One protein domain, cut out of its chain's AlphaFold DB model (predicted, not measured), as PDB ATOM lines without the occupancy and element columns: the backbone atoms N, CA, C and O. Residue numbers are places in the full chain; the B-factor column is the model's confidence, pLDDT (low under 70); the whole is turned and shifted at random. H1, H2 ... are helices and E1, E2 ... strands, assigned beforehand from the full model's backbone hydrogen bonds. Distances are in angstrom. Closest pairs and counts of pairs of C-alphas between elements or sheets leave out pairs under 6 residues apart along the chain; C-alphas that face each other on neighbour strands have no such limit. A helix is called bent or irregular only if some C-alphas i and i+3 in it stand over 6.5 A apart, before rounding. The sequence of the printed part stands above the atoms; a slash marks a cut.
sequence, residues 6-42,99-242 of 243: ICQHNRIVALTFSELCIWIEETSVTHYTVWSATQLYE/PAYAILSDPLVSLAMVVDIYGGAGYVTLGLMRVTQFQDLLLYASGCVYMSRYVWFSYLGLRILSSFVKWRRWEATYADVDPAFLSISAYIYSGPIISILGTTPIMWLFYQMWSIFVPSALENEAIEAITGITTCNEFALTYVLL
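This is residues 6 to 42 and 99 to 242 of the 243 residues of an uncharacterized protein of Aphanomyces euteiches (UniProt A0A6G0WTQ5). A strongly twisted sheet, mainly the strands E1, E2 and E3, makes one end of this elongated domain, and crossed helices gathered round the long helix H4 make the rest. H3 covers part of one face of the sheet and packs on H4, whose last residues reach the far end. The 181 printed residues include seven named helices and four named strands, in the order E1 E2 E3 H1 H2 H3 H4 H5 H6 E4 H7, class mixed. The sheet runs E3 E2 E1 E4, antiparallel but for the parallel pair E1 and E4. The whole is compact, with a radius of gyration of the C-alphas of 18.2 A, and spans 60 by 37 by 30 A.

E1, residues 6 to 12, E2, 15 to 28, and E3, 31 to 40, form a meander, each strand the antiparallel neighbour of the one before. Within hydrogen-bond range are N 8 and O 20 of E1 and E2, 2.8 A, and N 35 and O 23 of E3 and E2, 2.8 A. E4, residues 222 to 224, is parallel to E1, with N 11 and O 223 at 2.9 A. H3, residues 121 to 131, runs along the strands, over E3 and E2, at a height of 9.3 A over the sheet: two layers, helix on one face of a sheet. H6, residues 202 to 211, is on the same face, over none of the strands. H7, residues 225 to 241, only grazes the sheet with residues 225 to 229; it touches H6 at Ala 225 and Trp 210, C-alphas 5.8 A apart. The hub is H4, residues 137 to 168. Its closest C-alphas to H3 are Gly 143 and Gly 127, 4.6 A, at a steep tilt of 58 degrees; to H2, residues 107 to 119, Leu 156 and Ser 110, 5.4 A; to H7, Ser 154 and Leu 237, 6.1 A. H5, residues 179 to 199, was assigned as one helix by its hydrogen bonds but is bent, C-alphas 188 and 191 being 7.4 A apart. Arm H5a, 179 to 188, forms a helical hairpin with H4, at a shallow tilt of 30 degrees; H5b, 191 to 199, is about perpendicular to H4, 82 degrees. H1, residues 100 to 104, is close to but not clearly touching H5a, C-alphas 101 and 179 being 6.9 A apart. Every O i to N i+4 pair is within range in H1, H2, H3, H5a, H5b and H6, against 22 of 28 in H4 and 7 of 13 in H7.

E1 begins at C-alpha 6, (67.964, 21.322, 13.271). E2 is 39.3 A long, E3 29.4 A, H4 46.5 A and H7 25.8 A, ending at C-alpha 241, (30.044, 15.517, 22.605).

C-alphas 29 and 169 are farthest apart, 63.4 A. Residues 43 to 98 are cut out, leaving 34.3 A between C-alphas 42 and 99. Of the links printed whole, none is long. Residues 228 to 229 and 231 to 242 have pLDDT under 70.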
ATOM      1  N   ILE A   6      68.297  21.175  11.856       87.06
ATOM      2  CA  ILE A   6      67.964  21.322  13.271       87.06
ATOM      3  C   ILE A   6      67.744  19.939  13.871       87.06
ATOM      4  O   ILE A   6      67.183  19.061  13.218       87.06
ATOM      5  N   CYS A   7      68.199  19.752  15.103       89.25
ATOM      6  CA  CYS A   7      67.923  18.558  15.886       89.25
ATOM      7  C   CYS A   7      67.254  18.978  17.189       89.25
ATOM      8  O   CYS A   7      67.627  19.993  17.774       89.25
ATOM      9  N   GLN A   8      66.261  18.205  17.611       88.69
ATOM     10  CA  GLN A   8      65.500  18.440  18.827       88.69
ATOM     11  C   GLN A   8      65.459  17.176  19.683       88.69
ATOM     12  O   GLN A   8      65.245  16.065  19.188       88.69
ATOM     13  N   HIS A   9      65.651  17.360  20.984       91.31
ATOM     14  CA  HIS A   9      65.515  16.333  22.001       91.31
ATOM     15  C   HIS A   9      64.045  16.199  22.397       91.31
ATOM     16  O   HIS A   9      63.453  17.112  22.979       91.31
ATOM     17  N   ASN A  10      63.458  15.037  22.133       89.19
ATOM     18  CA  ASN A  10      62.099  14.734  22.557       89.19
ATOM     19  C   ASN A  10      62.133  14.124  23.954       89.19
ATOM     20  O   ASN A  10      62.758  13.080  24.187       89.19
ATOM     21  N   ARG A  11      61.450  14.785  24.885       90.38
ATOM     22  CA  ARG A  11      61.481  14.462  26.308       90.38
ATOM     23  C   ARG A  11      60.087  14.173  26.842       90.38
ATOM     24  O   ARG A  11      59.092  14.677  26.327       90.38
ATOM     25  N   ILE A  12      60.023  13.323  27.858       87.56
ATOM     26  CA  ILE A  12      58.845  13.134  28.704       87.56
ATOM     27  C   ILE A  12      59.310  13.203  30.144       87.56
ATOM     28  O   ILE A  12      60.121  12.380  30.566       87.56
ATOM     29  N   VAL A  13      58.771  14.161  30.900       86.19
ATOM     30  CA  VAL A  13      59.116  14.355  32.317       86.19
ATOM     31  C   VAL A  13      60.638  14.454  32.457       86.19
ATOM     32  O   VAL A  13      61.271  13.705  33.196       86.19
ATOM     33  N   ALA A  14      61.240  15.340  31.662       84.31
ATOM     34  CA  ALA A  14      62.676  15.573  31.600       84.31
ATOM     35  C   ALA A  14      63.548  14.412  31.076       84.31
ATOM     36  O   ALA A  14      64.746  14.637  30.872       84.31
ATOM     37  N   LEU A  15      62.998  13.225  30.797       87.50
ATOM     38  CA  LEU A  15      63.729  12.081  30.241       87.50
ATOM     39  C   LEU A  15      63.680  12.089  28.711       87.50
ATOM     40  O   LEU A  15      62.601  12.030  28.122       87.50
ATOM     41  N   THR A  16      64.843  12.121  28.063       89.00
ATOM     42  CA  THR A  16      64.944  12.044  26.599       89.00
ATOM     43  C   THR A  16      64.648  10.628  26.120       89.00
ATOM     44  O   THR A  16      65.321   9.679  26.523       89.00
ATOM     45  N   PHE A  17      63.650  10.479  25.250       90.06
ATOM     46  CA  PHE A  17      63.252   9.186  24.683       90.06
ATOM     47  C   PHE A  17      63.558   9.076  23.186       90.06
ATOM     48  O   PHE A  17      63.645   7.968  22.653       90.06
ATOM     49  N   SER A  18      63.713  10.202  22.489       91.88
ATOM     50  CA  SER A  18      64.156  10.218  21.099       91.88
ATOM     51  C   SER A  18      64.806  11.545  20.722       91.88
ATOM     52  O   SER A  18      64.612  12.565  21.379       91.88
ATOM     53  N   GLU A  19      65.573  11.518  19.643       92.25
ATOM     54  CA  GLU A  19      66.071  12.699  18.948       92.25
ATOM     55  C   GLU A  19      65.465  12.754  17.558       92.25
ATOM     56  O   GLU A  19      65.424  11.747  16.849       92.25
ATOM     57  N   LEU A  20      64.990  13.931  17.175       90.44
ATOM     58  CA  LEU A  20      64.455  14.206  15.854       90.44
ATOM     59  C   LEU A  20      65.352  15.232  15.176       90.44
ATOM     60  O   LEU A  20      65.471  16.355  15.652       90.44
ATOM     61  N   CYS A  21      65.938  14.863  14.046       90.62
ATOM     62  CA  CYS A  21      66.687  15.777  13.200       90.62
ATOM     63  C   CYS A  21      65.941  15.991  11.889       90.62
ATOM     64  O   CYS A  21      65.524  15.030  11.241       90.62
ATOM     65  N   ILE A  22      65.803  17.250  11.491       89.25
ATOM     66  CA  ILE A  22      65.177  17.658  10.238       89.25
ATOM     67  C   ILE A  22      66.194  18.468   9.446       89.25
ATOM     68  O   ILE A  22      66.890  19.331   9.992       89.25
ATOM     69  N   TRP A  23      66.285  18.198   8.151       90.00
ATOM     70  CA  TRP A  23      67.072  19.013   7.240       90.00
ATOM     71  C   TRP A  23      66.356  19.208   5.917       90.00
ATOM     72  O   TRP A  23      65.549  18.384   5.490       90.00
ATOM     73  N   ILE A  24      66.646  20.337   5.284       88.69
ATOM     74  CA  ILE A  24      66.009  20.731   4.033       88.69
ATOM     75  C   ILE A  24      67.064  20.727   2.939       88.69
ATOM     76  O   ILE A  24      68.137  21.320   3.088       88.69
ATOM     77  N   GLU A  25      66.743  20.060   1.839       88.00
ATOM     78  CA  GLU A  25      67.562  20.004   0.638       88.00
ATOM     79  C   GLU A  25      66.778  20.561  -0.547       88.00
ATOM     80  O   GLU A  25      65.602  20.254  -0.751       88.00
ATOM     81  N   GLU A  26      67.433  21.408  -1.335       85.62
ATOM     82  CA  GLU A  26      66.870  21.921  -2.578       85.62
ATOM     83  C   GLU A  26      66.914  20.807  -3.628       85.62
ATOM     84  O   GLU A  26      67.982  20.295  -3.961       85.62
ATOM     85  N   THR A  27      65.747  20.382  -4.112       81.62
ATOM     86  CA  THR A  27      65.632  19.326  -5.132       81.62
ATOM     87  C   THR A  27      65.477  19.928  -6.526       81.62
ATOM     88  O   THR A  27      65.949  19.361  -7.510       81.62
ATOM     89  N   SER A  28      64.848  21.098  -6.620       82.25
ATOM     90  CA  SER A  28      64.771  21.912  -7.831       82.25
ATOM     91  C   SER A  28      64.544  23.383  -7.469       82.25
ATOM     92  O   SER A  28      64.295  23.704  -6.311       82.25
ATOM     93  N   VAL A  29      64.543  24.267  -8.473       79.06
ATOM     94  CA  VAL A  29      64.342  25.723  -8.308       79.06
ATOM     95  C   VAL A  29      63.035  26.073  -7.566       79.06
ATOM     96  O   VAL A  29      62.922  27.147  -6.982       79.06
ATOM     97  N   THR A  30      62.035  25.181  -7.578       82.19
ATOM     98  CA  THR A  30      60.712  25.403  -6.965       82.19
ATOM     99  C   THR A  30      60.341  24.392  -5.883       82.19
ATOM    100  O   THR A  30      59.301  24.557  -5.245       82.19
ATOM    101  N   HIS A  31      61.142  23.345  -5.671       82.50
ATOM    102  CA  HIS A  31      60.816  22.273  -4.733       82.50
ATOM    103  C   HIS A  31      61.951  22.011  -3.746       82.50
ATOM    104  O   HIS A  31      63.100  21.764  -4.120       82.50
ATOM    105  N   TYR A  32      61.575  21.989  -2.470       84.62
ATOM    106  CA  TYR A  32      62.427  21.582  -1.363       84.62
ATOM    107  C   TYR A  32      61.957  20.226  -0.848       84.62
ATOM    108  O   TYR A  32      60.760  20.022  -0.636       84.62
ATOM    109  N   THR A  33      62.903  19.323  -0.619       85.19
ATOM    110  CA  THR A  33      62.645  18.066   0.081       85.19
ATOM    111  C   THR A  33      63.045  18.238   1.537       85.19
ATOM    112  O   THR A  33      64.161  18.659   1.849       85.19
ATOM    113  N   VAL A  34      62.107  17.934   2.431       85.69
ATOM    114  CA  VAL A  34      62.333  17.944   3.875       85.69
ATOM    115  C   VAL A  34      62.592  16.515   4.315       85.69
ATOM    116  O   VAL A  34      61.706  15.663   4.259       85.69
ATOM    117  N   TRP A  35      63.810  16.258   4.759       87.38
ATOM    118  CA  TRP A  35      64.200  14.981   5.321       87.38
ATOM    119  C   TRP A  35      64.055  15.016   6.834       87.38
ATOM    120  O   TRP A  35      64.354  16.023   7.479       87.38
ATOM    121  N   SER A  36      63.628  13.895   7.407       88.38
ATOM    122  CA  SER A  36      63.592  13.706   8.851       88.38
ATOM    123  C   SER A  36      64.233  12.375   9.218       88.38
ATOM    124  O   SER A  36      64.049  11.367   8.537       88.38
ATOM    125  N   ALA A  37      65.000  12.376  10.300       90.31
ATOM    126  CA  ALA A  37      65.544  11.180  10.917       90.31
ATOM    127  C   ALA A  37      65.200  11.205  12.401       90.31
ATOM    128  O   ALA A  37      65.332  12.235  13.062       90.31
ATOM    129  N   THR A  38      64.739  10.073  12.922       90.12
ATOM    130  CA  THR A  38      64.435   9.918  14.345       90.12
ATOM    131  C   THR A  38      65.298   8.809  14.922       90.12
ATOM    132  O   THR A  38      65.262   7.679  14.437       90.12
ATOM    133  N   GLN A  39      66.041   9.122  15.975       93.19
ATOM    134  CA  GLN A  39      66.791   8.152  16.757       93.19
ATOM    135  C   GLN A  39      66.036   7.871  18.056       93.19
ATOM    136  O   GLN A  39      65.746   8.783  18.823       93.19
ATOM    137  N   LEU A  40      65.695   6.606  18.296       92.38
ATOM    138  CA  LEU A  40      65.019   6.175  19.517       92.38
ATOM    139  C   LEU A  40      66.040   5.794  20.587       92.38
ATOM    140  O   LEU A  40      66.942   4.999  20.331       92.38
ATOM    141  N   TYR A  41      65.848   6.304  21.800       90.88
ATOM    142  CA  TYR A  41      66.623   5.909  22.968       90.88
ATOM    143  C   TYR A  41      65.835   4.886  23.784       90.88
ATOM    144  O   TYR A  41      65.071   5.228  24.686       90.88
ATOM    145  N   GLU A  42      66.025   3.609  23.461       87.56
ATOM    146  CA  GLU A  42      65.459   2.502  24.231       87.56
ATOM    147  C   GLU A  42      66.567   1.688  24.891       87.56
ATOM    148  O   GLU A  42      67.431   1.106  24.237       87.56
ATOM    149  N   PRO A  99      32.599  -8.714  22.657       83.75
ATOM    150  CA  PRO A  99      32.965  -8.423  24.034       83.75
ATOM    151  C   PRO A  99      33.710  -7.091  24.218       83.75
ATOM    152  O   PRO A  99      34.003  -6.739  25.364       83.75
ATOM    153  N   ALA A 100      34.033  -6.348  23.151       81.31
ATOM    154  CA  ALA A 100      34.827  -5.121  23.225       81.31
ATOM    155  C   ALA A 100      34.290  -4.139  24.271       81.31
ATOM    156  O   ALA A 100      35.071  -3.610  25.059       81.31
ATOM    157  N   TYR A 101      32.967  -3.972  24.380       78.38
ATOM    158  CA  TYR A 101      32.357  -3.105  25.395       78.38
ATOM    159  C   TYR A 101      32.767  -3.475  26.833       78.38
ATOM    160  O   TYR A 101      33.032  -2.597  27.658       78.38
ATOM    161  N   ALA A 102      32.867  -4.769  27.152       79.25
ATOM    162  CA  ALA A 102      33.250  -5.234  28.486       79.25
ATOM    163  C   ALA A 102      34.709  -4.887  28.833       79.25
ATOM    164  O   ALA A 102      35.020  -4.669  30.004       79.25
ATOM    165  N   ILE A 103      35.584  -4.801  27.827       82.50
ATOM    166  CA  ILE A 103      36.983  -4.379  27.985       82.50
ATOM    167  C   ILE A 103      37.069  -2.853  28.052       82.50
ATOM    168  O   ILE A 103      37.645  -2.303  28.987       82.50
ATOM    169  N   LEU A 104      36.460  -2.175  27.076       80.62
ATOM    170  CA  LEU A 104      36.437  -0.716  26.924       80.62
ATOM    171  C   LEU A 104      35.796  -0.012  28.126       80.62
ATOM    172  O   LEU A 104      36.004   1.181  28.354       80.62
ATOM    173  N   SER A 105      34.985  -0.744  28.892       77.12
ATOM    174  CA  SER A 105      34.339  -0.229  30.088       77.12
ATOM    175  C   SER A 105      35.165  -0.269  31.360       77.12
ATOM    176  O   SER A 105      34.813   0.429  32.316       77.12
ATOM    177  N   ASP A 106      36.260  -1.021  31.386       88.25
ATOM    178  CA  ASP A 106      37.075  -1.156  32.582       88.25
ATOM    179  C   ASP A 106      38.049   0.034  32.713       88.25
ATOM    180  O   ASP A 106      38.906   0.233  31.846       88.25
ATOM    181  N   PRO A 107      37.946   0.850  33.781       88.31
ATOM    182  CA  PRO A 107      38.746   2.068  33.914       88.31
ATOM    183  C   PRO A 107      40.243   1.770  34.025       88.31
ATOM    184  O   PRO A 107      41.061   2.567  33.566       88.31
ATOM    185  N   LEU A 108      40.605   0.615  34.594       91.88
ATOM    186  CA  LEU A 108      41.996   0.203  34.718       91.88
ATOM    187  C   LEU A 108      42.599  -0.127  33.350       91.88
ATOM    188  O   LEU A 108      43.742   0.244  33.101       91.88
ATOM    189  N   VAL A 109      41.838  -0.764  32.451       93.19
ATOM    190  CA  VAL A 109      42.309  -1.056  31.087       93.19
ATOM    191  C   VAL A 109      42.559   0.235  30.314       93.19
ATOM    192  O   VAL A 109      43.647   0.406  29.770       93.19
ATOM    193  N   SER A 110      41.600   1.164  30.301       91.56
ATOM    194  CA  SER A 110      41.752   2.436  29.581       91.56
ATOM    195  C   SER A 110      42.919   3.264  30.123       91.56
ATOM    196  O   SER A 110      43.714   3.786  29.344       91.56
ATOM    197  N   LEU A 111      43.080   3.327  31.449       92.44
ATOM    198  CA  LEU A 111      44.221   3.997  32.075       92.44
ATOM    199  C   LEU A 111      45.550   3.313  31.721       92.44
ATOM    200  O   LEU A 111      46.504   3.989  31.344       92.44
ATOM    201  N   ALA A 112      45.617   1.983  31.801       94.81
ATOM    202  CA  ALA A 112      46.820   1.226  31.461       94.81
ATOM    203  C   ALA A 112      47.214   1.402  29.986       94.81
ATOM    204  O   ALA A 112      48.396   1.542  29.684       94.81
ATOM    205  N   MET A 113      46.243   1.460  29.071       93.69
ATOM    206  CA  MET A 113      46.495   1.729  27.653       93.69
ATOM    207  C   MET A 113      47.017   3.148  27.412       93.69
ATOM    208  O   MET A 113      47.945   3.332  26.629       93.69
ATOM    209  N   VAL A 114      46.487   4.151  28.118       92.44
ATOM    210  CA  VAL A 114      47.032   5.519  28.087       92.44
ATOM    211  C   VAL A 114      48.485   5.539  28.572       92.44
ATOM    212  O   VAL A 114      49.347   6.129  27.923       92.44
ATOM    213  N   VAL A 115      48.790   4.835  29.665       92.81
ATOM    214  CA  VAL A 115      50.166   4.689  30.169       92.81
ATOM    215  C   VAL A 115      51.069   3.969  29.154       92.81
ATOM    216  O   VAL A 115      52.214   4.387  28.974       92.81
ATOM    217  N   ASP A 116      50.571   2.955  28.434       94.00
ATOM    218  CA  ASP A 116      51.324   2.284  27.359       94.00
ATOM    219  C   ASP A 116      51.723   3.256  26.241       94.00
ATOM    220  O   ASP A 116      52.840   3.185  25.724       94.00
ATOM    221  N   ILE A 117      50.833   4.192  25.889       92.12
ATOM    222  CA  ILE A 117      51.099   5.211  24.865       92.12
ATOM    223  C   ILE A 117      52.241   6.128  25.307       92.12
ATOM    224  O   ILE A 117      53.158   6.362  24.520       92.12
ATOM    225  N   TYR A 118      52.249   6.572  26.568       90.38
ATOM    226  CA  TYR A 118      53.368   7.342  27.124       90.38
ATOM    227  C   TYR A 118      54.671   6.539  27.149       90.38
ATOM    228  O   TYR A 118      55.710   7.032  26.714       90.38
ATOM    229  N   GLY A 119      54.623   5.276  27.580       89.56
ATOM    230  CA  GLY A 119      55.782   4.377  27.536       89.56
ATOM    231  C   GLY A 119      56.289   4.110  26.111       89.56
ATOM    232  O   GLY A 119      57.454   3.762  25.908       89.56
ATOM    233  N   GLY A 120      55.431   4.288  25.107       89.06
ATOM    234  CA  GLY A 120      55.714   4.150  23.682       89.06
ATOM    235  C   GLY A 120      55.937   5.466  22.932       89.06
ATOM    236  O   GLY A 120      55.870   5.449  21.704       89.06
ATOM    237  N   ALA A 121      56.199   6.587  23.611       87.81
ATOM    238  CA  ALA A 121      56.244   7.912  22.984       87.81
ATOM    239  C   ALA A 121      57.238   8.054  21.818       87.81
ATOM    240  O   ALA A 121      56.968   8.756  20.850       87.81
ATOM    241  N   GLY A 122      58.358   7.331  21.846       88.56
ATOM    242  CA  GLY A 122      59.284   7.284  20.711       88.56
ATOM    243  C   GLY A 122      58.614   6.822  19.418       88.56
ATOM    244  O   GLY A 122      58.756   7.428  18.356       88.56
ATOM    245  N   TYR A 123      57.806   5.775  19.524       90.62
ATOM    246  CA  TYR A 123      57.057   5.253  18.395       90.62
ATOM    247  C   TYR A 123      55.867   6.145  18.017       90.62
ATOM    248  O   TYR A 123      55.481   6.158  16.853       90.62
ATOM    249  N   VAL A 124      55.324   6.932  18.955       89.12
ATOM    250  CA  VAL A 124      54.402   8.037  18.642       89.12
ATOM    251  C   VAL A 124      55.066   9.041  17.710       89.12
ATOM    252  O   VAL A 124      54.494   9.336  16.665       89.12
ATOM    253  N   THR A 125      56.282   9.503  18.014       86.56
ATOM    254  CA  THR A 125      57.025  10.411  17.126       86.56
ATOM    255  C   THR A 125      57.186   9.812  15.729       86.56
ATOM    256  O   THR A 125      56.910  10.487  14.740       86.56
ATOM    257  N   LEU A 126      57.548   8.526  15.628       89.94
ATOM    258  CA  LEU A 126      57.626   7.831  14.337       89.94
ATOM    259  C   LEU A 126      56.274   7.768  13.615       89.94
ATOM    260  O   LEU A 126      56.220   7.930  12.398       89.94
ATOM    261  N   GLY A 127      55.185   7.538  14.350       89.62
ATOM    262  CA  GLY A 127      53.823   7.570  13.821       89.62
ATOM    263  C   GLY A 127      53.473   8.931  13.223       89.62
ATOM    264  O   GLY A 127      53.032   8.987  12.078       89.62
ATOM    265  N   LEU A 128      53.752  10.023  13.943       87.12
ATOM    266  CA  LEU A 128      53.563  11.386  13.436       87.12
ATOM    267  C   LEU A 128      54.382  11.646  12.166       87.12
ATOM    268  O   LEU A 128      53.842  12.178  11.201       87.12
ATOM    269  N   MET A 129      55.647  11.220  12.129       87.62
ATOM    270  CA  MET A 129      56.494  11.380  10.937       87.62
ATOM    271  C   MET A 129      55.967  10.605   9.733       87.62
ATOM    272  O   MET A 129      56.098  11.058   8.603       87.62
ATOM    273  N   ARG A 130      55.343   9.444   9.944       90.06
ATOM    274  CA  ARG A 130      54.718   8.669   8.863       90.06
ATOM    275  C   ARG A 130      53.471   9.347   8.307       90.06
ATOM    276  O   ARG A 130      53.255   9.319   7.102       90.06
ATOM    277  N   VAL A 131      52.689  10.003   9.162       89.00
ATOM    278  CA  VAL A 131      51.468  10.738   8.784       89.00
ATOM    279  C   VAL A 131      51.766  11.982   7.921       89.00
ATOM    280  O   VAL A 131      50.859  12.523   7.288       89.00
ATOM    281  N   THR A 132      53.030  12.411   7.812       85.81
ATOM    282  CA  THR A 132      53.459  13.477   6.886       85.81
ATOM    283  C   THR A 132      53.986  12.957   5.541       85.81
ATOM    284  O   THR A 132      54.220  13.752   4.629       85.81
ATOM    285  N   GLN A 133      54.147  11.638   5.365       87.62
ATOM    286  CA  GLN A 133      54.689  11.030   4.141       87.62
ATOM    287  C   GLN A 133      53.621  10.861   3.048       87.62
ATOM    288  O   GLN A 133      53.266   9.748   2.677       87.62
ATOM    289  N   PHE A 134      53.113  11.963   2.490       86.50
ATOM    290  CA  PHE A 134      52.029  11.927   1.491       86.50
ATOM    291  C   PHE A 134      52.378  11.208   0.176       86.50
ATOM    292  O   PHE A 134      51.477  10.816  -0.562       86.50
ATOM    293  N   GLN A 135      53.667  11.045  -0.135       87.62
ATOM    294  CA  GLN A 135      54.120  10.365  -1.353       87.62
ATOM    295  C   GLN A 135      54.118   8.835  -1.224       87.62
ATOM    296  O   GLN A 135      53.970   8.142  -2.228       87.62
ATOM    297  N   ASP A 136      54.247   8.309  -0.005       91.19
ATOM    298  CA  ASP A 136      54.210   6.876   0.274       91.19
ATOM    299  C   ASP A 136      52.938   6.548   1.064       91.19
ATOM    300  O   ASP A 136      52.869   6.673   2.290       91.19
ATOM    301  N   LEU A 137      51.910   6.111   0.332       91.12
ATOM    302  CA  LEU A 137      50.599   5.804   0.901       91.12
ATOM    303  C   LEU A 137      50.644   4.681   1.944       91.12
ATOM    304  O   LEU A 137      49.803   4.669   2.842       91.12
ATOM    305  N   LEU A 138      51.599   3.748   1.862       94.19
ATOM    306  CA  LEU A 138      51.726   2.666   2.840       94.19
ATOM    307  C   LEU A 138      52.305   3.194   4.149       94.19
ATOM    308  O   LEU A 138      51.784   2.875   5.223       94.19
ATOM    309  N   LEU A 139      53.341   4.033   4.074       92.00
ATOM    310  CA  LEU A 139      53.875   4.712   5.253       92.00
ATOM    311  C   LEU A 139      52.801   5.592   5.887       92.00
ATOM    312  O   LEU A 139      52.534   5.425   7.079       92.00
ATOM    313  N   TYR A 140      52.123   6.418   5.092       91.44
ATOM    314  CA  TYR A 140      51.018   7.257   5.545       91.44
ATOM    315  C   TYR A 140      49.916   6.445   6.236       91.44
ATOM    316  O   TYR A 140      49.604   6.692   7.401       91.44
ATOM    317  N   ALA A 141      49.380   5.414   5.573       91.88
ATOM    318  CA  ALA A 141      48.324   4.572   6.129       91.88
ATOM    319  C   ALA A 141      48.769   3.863   7.416       91.88
ATOM    320  O   ALA A 141      48.006   3.804   8.381       91.88
ATOM    321  N   SER A 142      50.013   3.376   7.475       92.94
ATOM    322  CA  SER A 142      50.557   2.768   8.693       92.94
ATOM    323  C   SER A 142      50.665   3.771   9.845       92.94
ATOM    324  O   SER A 142      50.409   3.413  10.995       92.94
ATOM    325  N   GLY A 143      50.992   5.032   9.543       91.12
ATOM    326  CA  GLY A 143      50.968   6.138  10.492       91.12
ATOM    327  C   GLY A 143      49.556   6.388  11.018       91.12
ATOM    328  O   GLY A 143      49.354   6.397  12.229       91.12
ATOM    329  N   CYS A 144      48.562   6.485  10.131       90.06
ATOM    330  CA  CYS A 144      47.156   6.669  10.502       90.06
ATOM    331  C   CYS A 144      46.648   5.549  11.422       90.06
ATOM    332  O   CYS A 144      46.110   5.815  12.496       90.06
ATOM    333  N   VAL A 145      46.889   4.288  11.046       91.44
ATOM    334  CA  VAL A 145      46.527   3.119  11.864       91.44
ATOM    335  C   VAL A 145      47.212   3.179  13.226       91.44
ATOM    336  O   VAL A 145      46.588   2.902  14.247       91.44
ATOM    337  N   TYR A 146      48.479   3.581  13.277       91.00
ATOM    338  CA  TYR A 146      49.213   3.691  14.531       91.00
ATOM    339  C   TYR A 146      48.677   4.805  15.448       91.00
ATOM    340  O   TYR A 146      48.617   4.622  16.672       91.00
ATOM    341  N   MET A 147      48.259   5.935  14.868       88.62
ATOM    342  CA  MET A 147      47.678   7.064  15.599       88.62
ATOM    343  C   MET A 147      46.264   6.778  16.115       88.62
ATOM    344  O   MET A 147      45.870   7.374  17.113       88.62
ATOM    345  N   SER A 148      45.541   5.800  15.560       89.69
ATOM    346  CA  SER A 148      44.229   5.378  16.089       89.69
ATOM    347  C   SER A 148      44.262   4.987  17.574       89.69
ATOM    348  O   SER A 148      43.267   5.137  18.279       89.69
ATOM    349  N   ARG A 149      45.424   4.568  18.099       88.50
ATOM    350  CA  ARG A 149      45.623   4.207  19.515       88.50
ATOM    351  C   ARG A 149      45.327   5.359  20.475       88.50
ATOM    352  O   ARG A 149      45.051   5.117  21.644       88.50
ATOM    353  N   TYR A 150      45.316   6.598  19.994       87.44
ATOM    354  CA  TYR A 150      44.908   7.760  20.777       87.44
ATOM    355  C   TYR A 150      43.451   7.664  21.274       87.44
ATOM    356  O   TYR A 150      43.144   8.246  22.310       87.44
ATOM    357  N   VAL A 151      42.608   6.818  20.663       87.44
ATOM    358  CA  VAL A 151      41.234   6.519  21.113       87.44
ATOM    359  C   VAL A 151      41.130   6.126  22.593       87.44
ATOM    360  O   VAL A 151      40.108   6.373  23.230       87.44
ATOM    361  N   TRP A 152      42.186   5.556  23.182       90.06
ATOM    362  CA  TRP A 152      42.199   5.177  24.598       90.06
ATOM    363  C   TRP A 152      42.048   6.366  25.548       90.06
ATOM    364  O   TRP A 152      41.425   6.225  26.601       90.06
ATOM    365  N   PHE A 153      42.529   7.547  25.162       87.19
ATOM    366  CA  PHE A 153      42.256   8.771  25.913       87.19
ATOM    367  C   PHE A 153      40.787   9.165  25.814       87.19
ATOM    368  O   PHE A 153      40.220   9.593  26.811       87.19
ATOM    369  N   SER A 154      40.148   8.968  24.658       85.94
ATOM    370  CA  SER A 154      38.706   9.182  24.503       85.94
ATOM    371  C   SER A 154      37.903   8.236  25.390       85.94
ATOM    372  O   SER A 154      36.992   8.678  26.087       85.94
ATOM    373  N   TYR A 155      38.281   6.957  25.462       87.00
ATOM    374  CA  TYR A 155      37.647   6.007  26.380       87.00
ATOM    375  C   TYR A 155      37.836   6.388  27.849       87.00
ATOM    376  O   TYR A 155      36.880   6.331  28.623       87.00
ATOM    377  N   LEU A 156      39.039   6.808  28.245       88.12
ATOM    378  CA  LEU A 156      39.297   7.278  29.606       88.12
ATOM    379  C   LEU A 156      38.520   8.568  29.918       88.12
ATOM    380  O   LEU A 156      37.884   8.666  30.967       88.12
ATOM    381  N   GLY A 157      38.514   9.526  28.991       86.44
ATOM    382  CA  GLY A 157      37.802  10.796  29.100       86.44
ATOM    383  C   GLY A 157      36.297  10.598  29.230       86.44
ATOM    384  O   GLY A 157      35.697  11.127  30.163       86.44
ATOM    385  N   LEU A 158      35.694   9.752  28.385       86.12
ATOM    386  CA  LEU A 158      34.283   9.378  28.500       86.12
ATOM    387  C   LEU A 158      33.979   8.744  29.858       86.12
ATOM    388  O   LEU A 158      32.955   9.055  30.449       86.12
ATOM    389  N   ARG A 159      34.865   7.907  30.409       85.75
ATOM    390  CA  ARG A 159      34.657   7.303  31.738       85.75
ATOM    391  C   ARG A 159      34.681   8.335  32.859       85.75
ATOM    392  O   ARG A 159      33.825   8.290  33.749       85.75
ATOM    393  N   ILE A 160      35.645   9.252  32.822       86.38
ATOM    394  CA  ILE A 160      35.739  10.358  33.781       86.38
ATOM    395  C   ILE A 160      34.485  11.231  33.669       86.38
ATOM    396  O   ILE A 160      33.839  11.511  34.680       86.38
ATOM    397  N   LEU A 161      34.082  11.573  32.444       87.00
ATOM    398  CA  LEU A 161      32.899  12.376  32.170       87.00
ATOM    399  C   LEU A 161      31.614  11.681  32.628       87.00
ATOM    400  O   LEU A 161      30.831  12.293  33.342       87.00
ATOM    401  N   SER A 162      31.410  10.398  32.321       86.44
ATOM    402  CA  SER A 162      30.250   9.635  32.798       86.44
ATOM    403  C   SER A 162      30.187   9.598  34.324       86.44
ATOM    404  O   SER A 162      29.108   9.713  34.901       86.44
ATOM    405  N   SER A 163      31.331   9.465  34.998       86.69
ATOM    406  CA  SER A 163      31.390   9.501  36.466       86.69
ATOM    407  C   SER A 163      30.996  10.879  37.003       86.69
ATOM    408  O   SER A 163      30.238  10.980  37.968       86.69
ATOM    409  N   PHE A 164      31.450  11.943  36.341       87.44
ATOM    410  CA  PHE A 164      31.109  13.321  36.679       87.44
ATOM    411  C   PHE A 164      29.626  13.641  36.429       87.44
ATOM    412  O   PHE A 164      28.966  14.208  37.299       87.44
ATOM    413  N   VAL A 165      29.075  13.222  35.289       89.06
ATOM    414  CA  VAL A 165      27.653  13.365  34.932       89.06
ATOM    415  C   VAL A 165      26.770  12.656  35.953       89.06
ATOM    416  O   VAL A 165      25.800  13.245  36.427       89.06
ATOM    417  N   LYS A 166      27.138  11.438  36.370       89.12
ATOM    418  CA  LYS A 166      26.439  10.692  37.430       89.12
ATOM    419  C   LYS A 166      26.489  11.407  38.768       89.12
ATOM    420  O   LYS A 166      25.473  11.538  39.445       89.12
ATOM    421  N   TRP A 167      27.661  11.920  39.131       93.00
ATOM    422  CA  TRP A 167      27.830  12.694  40.354       93.00
ATOM    423  C   TRP A 167      26.983  13.979  40.358       93.00
ATOM    424  O   TRP A 167      26.410  14.337  41.386       93.00
ATOM    425  N   ARG A 168      26.837  14.639  39.203       91.62
ATOM    426  CA  ARG A 168      25.994  15.832  39.016       91.62
ATOM    427  C   ARG A 168      24.524  15.538  38.696       91.62
ATOM    428  O   ARG A 168      23.727  16.471  38.701       91.62
ATOM    429  N   ARG A 169      24.154  14.271  38.476       89.44
ATOM    430  CA  ARG A 169      22.815  13.811  38.052       89.44
ATOM    431  C   ARG A 169      22.331  14.436  36.737       89.44
ATOM    432  O   ARG A 169      21.151  14.730  36.583       89.44
ATOM    433  N   TRP A 170      23.237  14.632  35.783       90.50
ATOM    434  CA  TRP A 170      22.926  15.208  34.465       90.50
ATOM    435  C   TRP A 170      22.614  14.156  33.397       90.50
ATOM    436  O   TRP A 170      22.714  14.428  32.207       90.50
ATOM    437  N   GLU A 171      22.227  12.946  33.803       87.50
ATOM    438  CA  GLU A 171      21.963  11.829  32.884       87.50
ATOM    439  C   GLU A 171      20.855  12.151  31.868       87.50
ATOM    440  O   GLU A 171      20.895  11.670  30.748       87.50
ATOM    441  N   ALA A 172      19.900  13.018  32.222       84.50
ATOM    442  CA  ALA A 172      18.837  13.449  31.310       84.50
ATOM    443  C   ALA A 172      19.295  14.471  30.248       84.50
ATOM    444  O   ALA A 172      18.547  14.764  29.321       84.50
ATOM    445  N   THR A 173      20.483  15.057  30.408       85.94
ATOM    446  CA  THR A 173      21.004  16.110  29.523       85.94
ATOM    447  C   THR A 173      21.951  15.559  28.461       85.94
ATOM    448  O   THR A 173      22.079  16.166  27.403       85.94
ATOM    449  N   TYR A 174      22.604  14.426  28.724       81.25
ATOM    450  CA  TYR A 174      23.628  13.860  27.847       81.25
ATOM    451  C   TYR A 174      23.180  12.519  27.269       81.25
ATOM    452  O   TYR A 174      22.658  11.675  27.991       81.25
ATOM    453  N   ALA A 175      23.420  12.322  25.973       82.69
ATOM    454  CA  ALA A 175      23.203  11.045  25.308       82.69
ATOM    455  C   ALA A 175      24.386  10.086  25.531       82.69
ATOM    456  O   ALA A 175      25.536  10.510  25.679       82.69
ATOM    457  N   ASP A 176      24.100   8.784  25.524       78.94
ATOM    458  CA  ASP A 176      25.130   7.751  25.590       78.94
ATOM    459  C   ASP A 176      25.907   7.668  24.268       78.94
ATOM    460  O   ASP A 176      25.327   7.600  23.185       78.94
ATOM    461  N   VAL A 177      27.238   7.630  24.362       81.12
ATOM    462  CA  VAL A 177      28.132   7.479  23.205       81.12
ATOM    463  C   VAL A 177      28.455   6.003  22.995       81.12
ATOM    464  O   VAL A 177      28.956   5.344  23.911       81.12
ATOM    465  N   ASP A 178      28.236   5.493  21.780       82.31
ATOM    466  CA  ASP A 178      28.620   4.130  21.403       82.31
ATOM    467  C   ASP A 178      30.156   4.000  21.260       82.31
ATOM    468  O   ASP A 178      30.767   4.647  20.396       82.31
ATOM    469  N   PRO A 179      30.817   3.139  22.061       81.25
ATOM    470  CA  PRO A 179      32.253   2.895  21.957       81.25
ATOM    471  C   PRO A 179      32.711   2.344  20.600       81.25
ATOM    472  O   PRO A 179      33.867   2.576  20.231       81.25
ATOM    473  N   ALA A 180      31.853   1.625  19.869       83.12
ATOM    474  CA  ALA A 180      32.179   1.080  18.551       83.12
ATOM    475  C   ALA A 180      32.302   2.197  17.511       83.12
ATOM    476  O   ALA A 180      33.287   2.254  16.772       83.12
ATOM    477  N   PHE A 181      31.358   3.141  17.517       84.50
ATOM    478  CA  PHE A 181      31.422   4.331  16.673       84.50
ATOM    479  C   PHE A 181      32.681   5.157  16.961       84.50
ATOM    480  O   PHE A 181      33.368   5.581  16.033       84.50
ATOM    481  N   LEU A 182      33.036   5.313  18.240       85.25
ATOM    482  CA  LEU A 182      34.265   5.998  18.648       85.25
ATOM    483  C   LEU A 182      35.538   5.287  18.151       85.25
ATOM    484  O   LEU A 182      36.487   5.940  17.724       85.25
ATOM    485  N   SER A 183      35.566   3.952  18.176       85.44
ATOM    486  CA  SER A 183      36.667   3.170  17.597       85.44
ATOM    487  C   SER A 183      36.795   3.422  16.097       85.44
ATOM    488  O   SER A 183      37.875   3.751  15.608       85.44
ATOM    489  N   ILE A 184      35.689   3.296  15.364       86.81
ATOM    490  CA  ILE A 184      35.666   3.460  13.907       86.81
ATOM    491  C   ILE A 184      36.100   4.876  13.521       86.81
ATOM    492  O   ILE A 184      36.953   5.043  12.647       86.81
ATOM    493  N   SER A 185      35.576   5.895  14.204       86.44
ATOM    494  CA  SER A 185      35.938   7.286  13.942       86.44
ATOM    495  C   SER A 185      37.419   7.547  14.221       86.44
ATOM    496  O   SER A 185      38.080   8.190  13.408       86.44
ATOM    497  N   ALA A 186      37.989   6.978  15.285       86.69
ATOM    498  CA  ALA A 186      39.418   7.095  15.555       86.69
ATOM    499  C   ALA A 186      40.280   6.459  14.453       86.69
ATOM    500  O   ALA A 186      41.273   7.055  14.041       86.69
ATOM    501  N   TYR A 187      39.907   5.290  13.929       85.19
ATOM    502  CA  TYR A 187      40.641   4.661  12.823       85.19
ATOM    503  C   TYR A 187      40.583   5.472  11.527       85.19
ATOM    504  O   TYR A 187      41.587   5.563  10.822       85.19
ATOM    505  N   ILE A 188      39.430   6.067  11.219       86.00
ATOM    506  CA  ILE A 188      39.227   6.819   9.975       86.00
ATOM    507  C   ILE A 188      39.872   8.205  10.058       86.00
ATOM    508  O   ILE A 188      40.544   8.631   9.119       86.00
ATOM    509  N   TYR A 189      39.675   8.916  11.170       83.94
ATOM    510  CA  TYR A 189      39.969  10.345  11.250       83.94
ATOM    511  C   TYR A 189      41.271  10.699  11.968       83.94
ATOM    512  O   TYR A 189      41.796  11.775  11.699       83.94
ATOM    513  N   SER A 190      41.825   9.842  12.839       82.62
ATOM    514  CA  SER A 190      42.997  10.216  13.660       82.62
ATOM    515  C   SER A 190      44.177  10.714  12.821       82.62
ATOM    516  O   SER A 190      44.626  11.843  13.002       82.62
ATOM    517  N   GLY A 191      44.646   9.910  11.867       83.81
ATOM    518  CA  GLY A 191      45.748  10.270  10.978       83.81
ATOM    519  C   GLY A 191      45.474  11.522  10.137       83.81
ATOM    520  O   GLY A 191      46.221  12.488  10.272       83.81
ATOM    521  N   PRO A 192      44.389  11.565   9.335       86.81
ATOM    522  CA  PRO A 192      44.068  12.734   8.515       86.81
ATOM    523  C   PRO A 192      43.915  14.035   9.310       86.81
ATOM    524  O   PRO A 192      44.421  15.072   8.882       86.81
ATOM    525  N   ILE A 193      43.263  13.996  10.479       85.81
ATOM    526  CA  ILE A 193      43.151  15.173  11.351       85.81
ATOM    527  C   ILE A 193      44.543  15.623  11.794       85.81
ATOM    528  O   ILE A 193      44.852  16.806  11.690       85.81
ATOM    529  N   ILE A 194      45.410  14.703  12.221       84.31
ATOM    530  CA  ILE A 194      46.785  15.033  12.622       84.31
ATOM    531  C   ILE A 194      47.582  15.637  11.456       84.31
ATOM    532  O   ILE A 194      48.296  16.617  11.666       84.31
ATOM    533  N   SER A 195      47.432  15.133  10.227       85.44
ATOM    534  CA  SER A 195      48.049  15.741   9.038       85.44
ATOM    535  C   SER A 195      47.587  17.182   8.821       85.44
ATOM    536  O   SER A 195      48.408  18.060   8.551       85.44
ATOM    537  N   ILE A 196      46.284  17.444   8.951       86.88
ATOM    538  CA  ILE A 196      45.714  18.792   8.813       86.88
ATOM    539  C   ILE A 196      46.241  19.703   9.928       86.88
ATOM    540  O   ILE A 196      46.692  20.816   9.665       86.88
ATOM    541  N   LEU A 197      46.254  19.234  11.175       84.50
ATOM    542  CA  LEU A 197      46.791  19.998  12.302       84.50
ATOM    543  C   LEU A 197      48.276  20.335  12.104       84.50
ATOM    544  O   LEU A 197      48.668  21.476  12.327       84.50
ATOM    545  N   GLY A 198      49.077  19.387  11.611       81.31
ATOM    546  CA  GLY A 198      50.504  19.584  11.339       81.31
ATOM    547  C   GLY A 198      50.808  20.507  10.152       81.31
ATOM    548  O   GLY A 198      51.906  21.049  10.070       81.31
ATOM    549  N   THR A 199      49.849  20.708   9.246       82.88
ATOM    550  CA  THR A 199      49.989  21.574   8.056       82.88
ATOM    551  C   THR A 199      49.316  22.936   8.213       82.88
ATOM    552  O   THR A 199      49.426  23.787   7.332       82.88
ATOM    553  N   THR A 200      48.641  23.174   9.339       86.06
ATOM    554  CA  THR A 200      47.952  24.432   9.640       86.06
ATOM    555  C   THR A 200      48.690  25.228  10.723       86.06
ATOM    556  O   THR A 200      49.490  24.671  11.478       86.06
ATOM    557  N   PRO A 201      48.398  26.535  10.878       87.31
ATOM    558  CA  PRO A 201      48.973  27.350  11.951       87.31
ATOM    559  C   PRO A 201      48.663  26.843  13.369       87.31
ATOM    560  O   PRO A 201      49.326  27.253  14.317       87.31
ATOM    561  N   ILE A 202      47.691  25.933  13.526       83.69
ATOM    562  CA  ILE A 202      47.372  25.285  14.807       83.69
ATOM    563  C   ILE A 202      48.590  24.533  15.362       83.69
ATOM    564  O   ILE A 202      48.767  24.480  16.577       83.69
ATOM    565  N   MET A 203      49.485  24.036  14.502       83.31
ATOM    566  CA  MET A 203      50.752  23.430  14.919       83.31
ATOM    567  C   MET A 203      51.589  24.351  15.821       83.31
ATOM    568  O   MET A 203      52.296  23.876  16.707       83.31
ATOM    569  N   TRP A 204      51.477  25.674  15.657       84.38
ATOM    570  CA  TRP A 204      52.152  26.628  16.535       84.38
ATOM    571  C   TRP A 204      51.646  26.534  17.976       84.38
ATOM    572  O   TRP A 204      52.453  26.573  18.900       84.38
ATOM    573  N   LEU A 205      50.339  26.328  18.181       84.94
ATOM    574  CA  LEU A 205      49.782  26.092  19.515       84.94
ATOM    575  C   LEU A 205      50.363  24.817  20.122       84.94
ATOM    576  O   LEU A 205      50.818  24.852  21.258       84.94
ATOM    577  N   PHE A 206      50.426  23.720  19.359       82.31
ATOM    578  CA  PHE A 206      51.047  22.478  19.830       82.31
ATOM    579  C   PHE A 206      52.514  22.675  20.219       82.31
ATOM    580  O   PHE A 206      52.917  22.212  21.282       82.31
ATOM    581  N   TYR A 207      53.282  23.429  19.429       83.06
ATOM    582  CA  TYR A 207      54.659  23.778  19.775       83.06
ATOM    583  C   TYR A 207      54.746  24.547  21.102       83.06
ATOM    584  O   TYR A 207      55.551  24.186  21.957       83.06
ATOM    585  N   GLN A 208      53.876  25.544  21.318       85.06
ATOM    586  CA  GLN A 208      53.808  26.258  22.599       85.06
ATOM    587  C   GLN A 208      53.444  25.325  23.755       85.06
ATOM    588  O   GLN A 208      53.992  25.443  24.842       85.06
ATOM    589  N   MET A 209      52.538  24.366  23.543       84.69
ATOM    590  CA  MET A 209      52.200  23.390  24.580       84.69
ATOM    591  C   MET A 209      53.388  22.495  24.927       84.69
ATOM    592  O   MET A 209      53.579  22.162  26.100       84.69
ATOM    593  N   TRP A 210      54.187  22.103  23.934       84.88
ATOM    594  CA  TRP A 210      55.372  21.272  24.137       84.88
ATOM    595  C   TRP A 210      56.526  22.023  24.801       84.88
ATOM    596  O   TRP A 210      57.378  21.380  25.411       84.88
ATOM    597  N   SER A 211      56.562  23.357  24.728       85.44
ATOM    598  CA  SER A 211      57.602  24.169  25.369       85.44
ATOM    599  C   SER A 211      57.316  24.506  26.841       85.44
ATOM    600  O   SER A 211      58.247  24.868  27.552       85.44
ATOM    601  N   ILE A 212      56.083  24.321  27.344       85.88
ATOM    602  CA  ILE A 212      55.671  24.715  28.716       85.88
ATOM    603  C   ILE A 212      56.608  24.176  29.808       85.88
ATOM    604  O   ILE A 212      56.934  24.887  30.755       85.88
ATOM    605  N   PHE A 213      57.014  22.910  29.700       85.94
ATOM    606  CA  PHE A 213      57.849  22.242  30.706       85.94
ATOM    607  C   PHE A 213      59.333  22.191  30.322       85.94
ATOM    608  O   PHE A 213      60.128  21.538  31.003       85.94
ATOM    609  N   VAL A 214      59.724  22.872  29.243       87.31
ATOM    610  CA  VAL A 214      61.109  22.915  28.777       87.31
ATOM    611  C   VAL A 214      61.865  24.003  29.550       87.31
ATOM    612  O   VAL A 214      61.414  25.146  29.609       87.31
ATOM    613  N   PRO A 215      63.025  23.692  30.158       86.69
ATOM    614  CA  PRO A 215      63.875  24.711  30.771       86.69
ATOM    615  C   PRO A 215      64.338  25.748  29.738       86.69
ATOM    616  O   PRO A 215      64.699  25.374  28.626       86.69
ATOM    617  N   SER A 216      64.441  27.023  30.125       84.19
ATOM    618  CA  SER A 216      64.856  28.122  29.229       84.19
ATOM    619  C   SER A 216      66.223  27.909  28.565       84.19
ATOM    620  O   SER A 216      66.461  28.380  27.459       84.19
ATOM    621  N   ALA A 217      67.114  27.139  29.195       86.12
ATOM    622  CA  ALA A 217      68.398  26.755  28.608       86.12
ATOM    623  C   ALA A 217      68.273  25.868  27.348       86.12
ATOM    624  O   ALA A 217      69.241  25.750  26.607       86.12
ATOM    625  N   LEU A 218      67.113  25.241  27.116       84.38
ATOM    626  CA  LEU A 218      66.855  24.267  26.047       84.38
ATOM    627  C   LEU A 218      65.665  24.662  25.148       84.38
ATOM    628  O   LEU A 218      65.160  23.826  24.404       84.38
ATOM    629  N   GLU A 219      65.211  25.918  25.197       78.25
ATOM    630  CA  GLU A 219      63.943  26.398  24.605       78.25
ATOM    631  C   GLU A 219      63.797  26.151  23.087       78.25
ATOM    632  O   GLU A 219      62.684  26.057  22.577       78.25
ATOM    633  N   ASN A 220      64.912  25.980  22.366       79.50
ATOM    634  CA  ASN A 220      64.930  25.681  20.925       79.50
ATOM    635  C   ASN A 220      65.517  24.302  20.582       79.50
ATOM    636  O   ASN A 220      65.528  23.901  19.417       79.50
ATOM    637  N   GLU A 221      66.007  23.578  21.587       85.25
ATOM    638  CA  GLU A 221      66.714  22.304  21.428       85.25
ATOM    639  C   GLU A 221      65.907  21.126  21.973       85.25
ATOM    640  O   GLU A 221      66.223  19.983  21.662       85.25
ATOM    641  N   ALA A 222      64.864  21.366  22.770       86.94
ATOM    642  CA  ALA A 222      64.064  20.309  23.371       86.94
ATOM    643  C   ALA A 222      62.563  20.600  23.322       86.94
ATOM    644  O   ALA A 222      62.130  21.748  23.361       86.94
ATOM    645  N   ILE A 223      61.778  19.525  23.304       87.38
ATOM    646  CA  ILE A 223      60.324  19.563  23.457       87.38
ATOM    647  C   ILE A 223      59.877  18.555  24.522       87.38
ATOM    648  O   ILE A 223      60.435  17.460  24.624       87.38
ATOM    649  N   GLU A 224      58.858  18.904  25.307       87.62
ATOM    650  CA  GLU A 224      58.226  18.011  26.282       87.62
ATOM    651  C   GLU A 224      56.916  17.454  25.711       87.62
ATOM    652  O   GLU A 224      55.908  18.146  25.572       87.62
ATOM    653  N   ALA A 225      56.915  16.163  25.388       83.06
ATOM    654  CA  ALA A 225      55.802  15.499  24.716       83.06
ATOM    655  C   ALA A 225      54.609  15.208  25.645       83.06
ATOM    656  O   ALA A 225      53.545  14.816  25.164       83.06
ATOM    657  N   ILE A 226      54.753  15.393  26.964       81.75
ATOM    658  CA  ILE A 226      53.711  15.042  27.941       81.75
ATOM    659  C   ILE A 226      52.395  15.790  27.690       81.75
ATOM    660  O   ILE A 226      51.334  15.164  27.678       81.75
ATOM    661  N   THR A 227      52.482  17.094  27.415       75.62
ATOM    662  CA  THR A 227      51.346  17.977  27.114       75.62
ATOM    663  C   THR A 227      50.769  17.699  25.732       75.62
ATOM    664  O   THR A 227      49.556  17.714  25.554       75.62
ATOM    665  N   GLY A 228      51.625  17.384  24.760       68.94
ATOM    666  CA  GLY A 228      51.221  17.071  23.393       68.94
ATOM    667  C   GLY A 228      50.399  15.806  23.256       68.94
ATOM    668  O   GLY A 228      49.400  15.769  22.542       68.94
ATOM    669  N   ILE A 229      50.833  14.758  23.952       68.00
ATOM    670  CA  ILE A 229      50.166  13.459  23.916       68.00
ATOM    671  C   ILE A 229      48.769  13.560  24.551       68.00
ATOM    672  O   ILE A 229      47.839  12.941  24.036       68.00
ATOM    673  N   THR A 230      48.588  14.373  25.602       70.25
ATOM    674  CA  THR A 230      47.259  14.614  26.192       70.25
ATOM    675  C   THR A 230      46.340  15.426  25.276       70.25
ATOM    676  O   THR A 230      45.164  15.095  25.143       70.25
ATOM    677  N   THR A 231      46.842  16.486  24.636       63.84
ATOM    678  CA  THR A 231      45.981  17.526  24.037       63.84
ATOM    679  C   THR A 231      45.504  17.205  22.630       63.84
ATOM    680  O   THR A 231      44.426  17.653  22.241       63.84
ATOM    681  N   CYS A 232      46.219  16.349  21.892       57.31
ATOM    682  CA  CYS A 232      45.743  15.832  20.604       57.31
ATOM    683  C   CYS A 232      44.398  15.080  20.701       57.31
ATOM    684  O   CYS A 232      43.717  14.945  19.690       57.31
ATOM    685  N   ASN A 233      43.993  14.604  21.885       53.75
ATOM    686  CA  ASN A 233      42.736  13.866  22.062       53.75
ATOM    687  C   ASN A 233      41.536  14.706  22.483       53.75
ATOM    688  O   ASN A 233      40.405  14.344  22.156       53.75
ATOM    689  N   GLU A 234      41.750  15.814  23.190       51.78
ATOM    690  CA  GLU A 234      40.634  16.618  23.695       51.78
ATOM    691  C   GLU A 234      39.803  17.194  22.543       51.78
ATOM    692  O   GLU A 234      38.579  17.142  22.594       51.78
ATOM    693  N   PHE A 235      40.433  17.596  21.433       44.75
ATOM    694  CA  PHE A 235      39.724  18.098  20.249       44.75
ATOM    695  C   PHE A 235      38.787  17.068  19.587       44.75
ATOM    696  O   PHE A 235      37.758  17.456  19.034       44.75
ATOM    697  N   ALA A 236      39.095  15.767  19.663       41.12
ATOM    698  CA  ALA A 236      38.240  14.712  19.109       41.12
ATOM    699  C   ALA A 236      37.037  14.400  20.017       41.12
ATOM    700  O   ALA A 236      35.934  14.155  19.528       41.12
ATOM    701  N   LEU A 237      37.227  14.458  21.340       42.56
ATOM    702  CA  LEU A 237      36.166  14.287  22.339       42.56
ATOM    703  C   LEU A 237      35.128  15.415  22.278       42.56
ATOM    704  O   LEU A 237      33.932  15.138  22.315       42.56
ATOM    705  N   THR A 238      35.557  16.674  22.142       43.47
ATOM    706  CA  THR A 238      34.628  17.818  22.111       43.47
ATOM    707  C   THR A 238      33.736  17.798  20.872       43.47
ATOM    708  O   THR A 238      32.574  18.172  20.960       43.47
ATOM    709  N   TYR A 239      34.240  17.320  19.730       39.44
ATOM    710  CA  TYR A 239      33.447  17.224  18.500       39.44
ATOM    711  C   TYR A 239      32.353  16.146  18.584       39.44
ATOM    712  O   TYR A 239      31.255  16.350  18.077       39.44
ATOM    713  N   VAL A 240      32.622  15.024  19.262       41.62
ATOM    714  CA  VAL A 240      31.644  13.935  19.460       41.62
ATOM    715  C   VAL A 240      30.599  14.288  20.526       41.62
ATOM    716  O   VAL A 240      29.459  13.860  20.417       41.62
ATOM    717  N   LEU A 241      30.959  15.087  21.535       41.50
ATOM    718  CA  LEU A 241      30.044  15.517  22.605       41.50
ATOM    719  C   LEU A 241      29.152  16.716  22.230       41.50
ATOM    720  O   LEU A 241      28.276  17.077  23.012       41.50
ATOM    721  N   LEU A 242      29.397  17.358  21.082       39.53
ATOM    722  CA  LEU A 242      28.607  18.486  20.562       39.53
ATOM    723  C   LEU A 242      27.565  18.068  19.503       39.53
ATOM    724  O   LEU A 242      26.950  18.946  18.893       39.53
TER     725      LEU A 242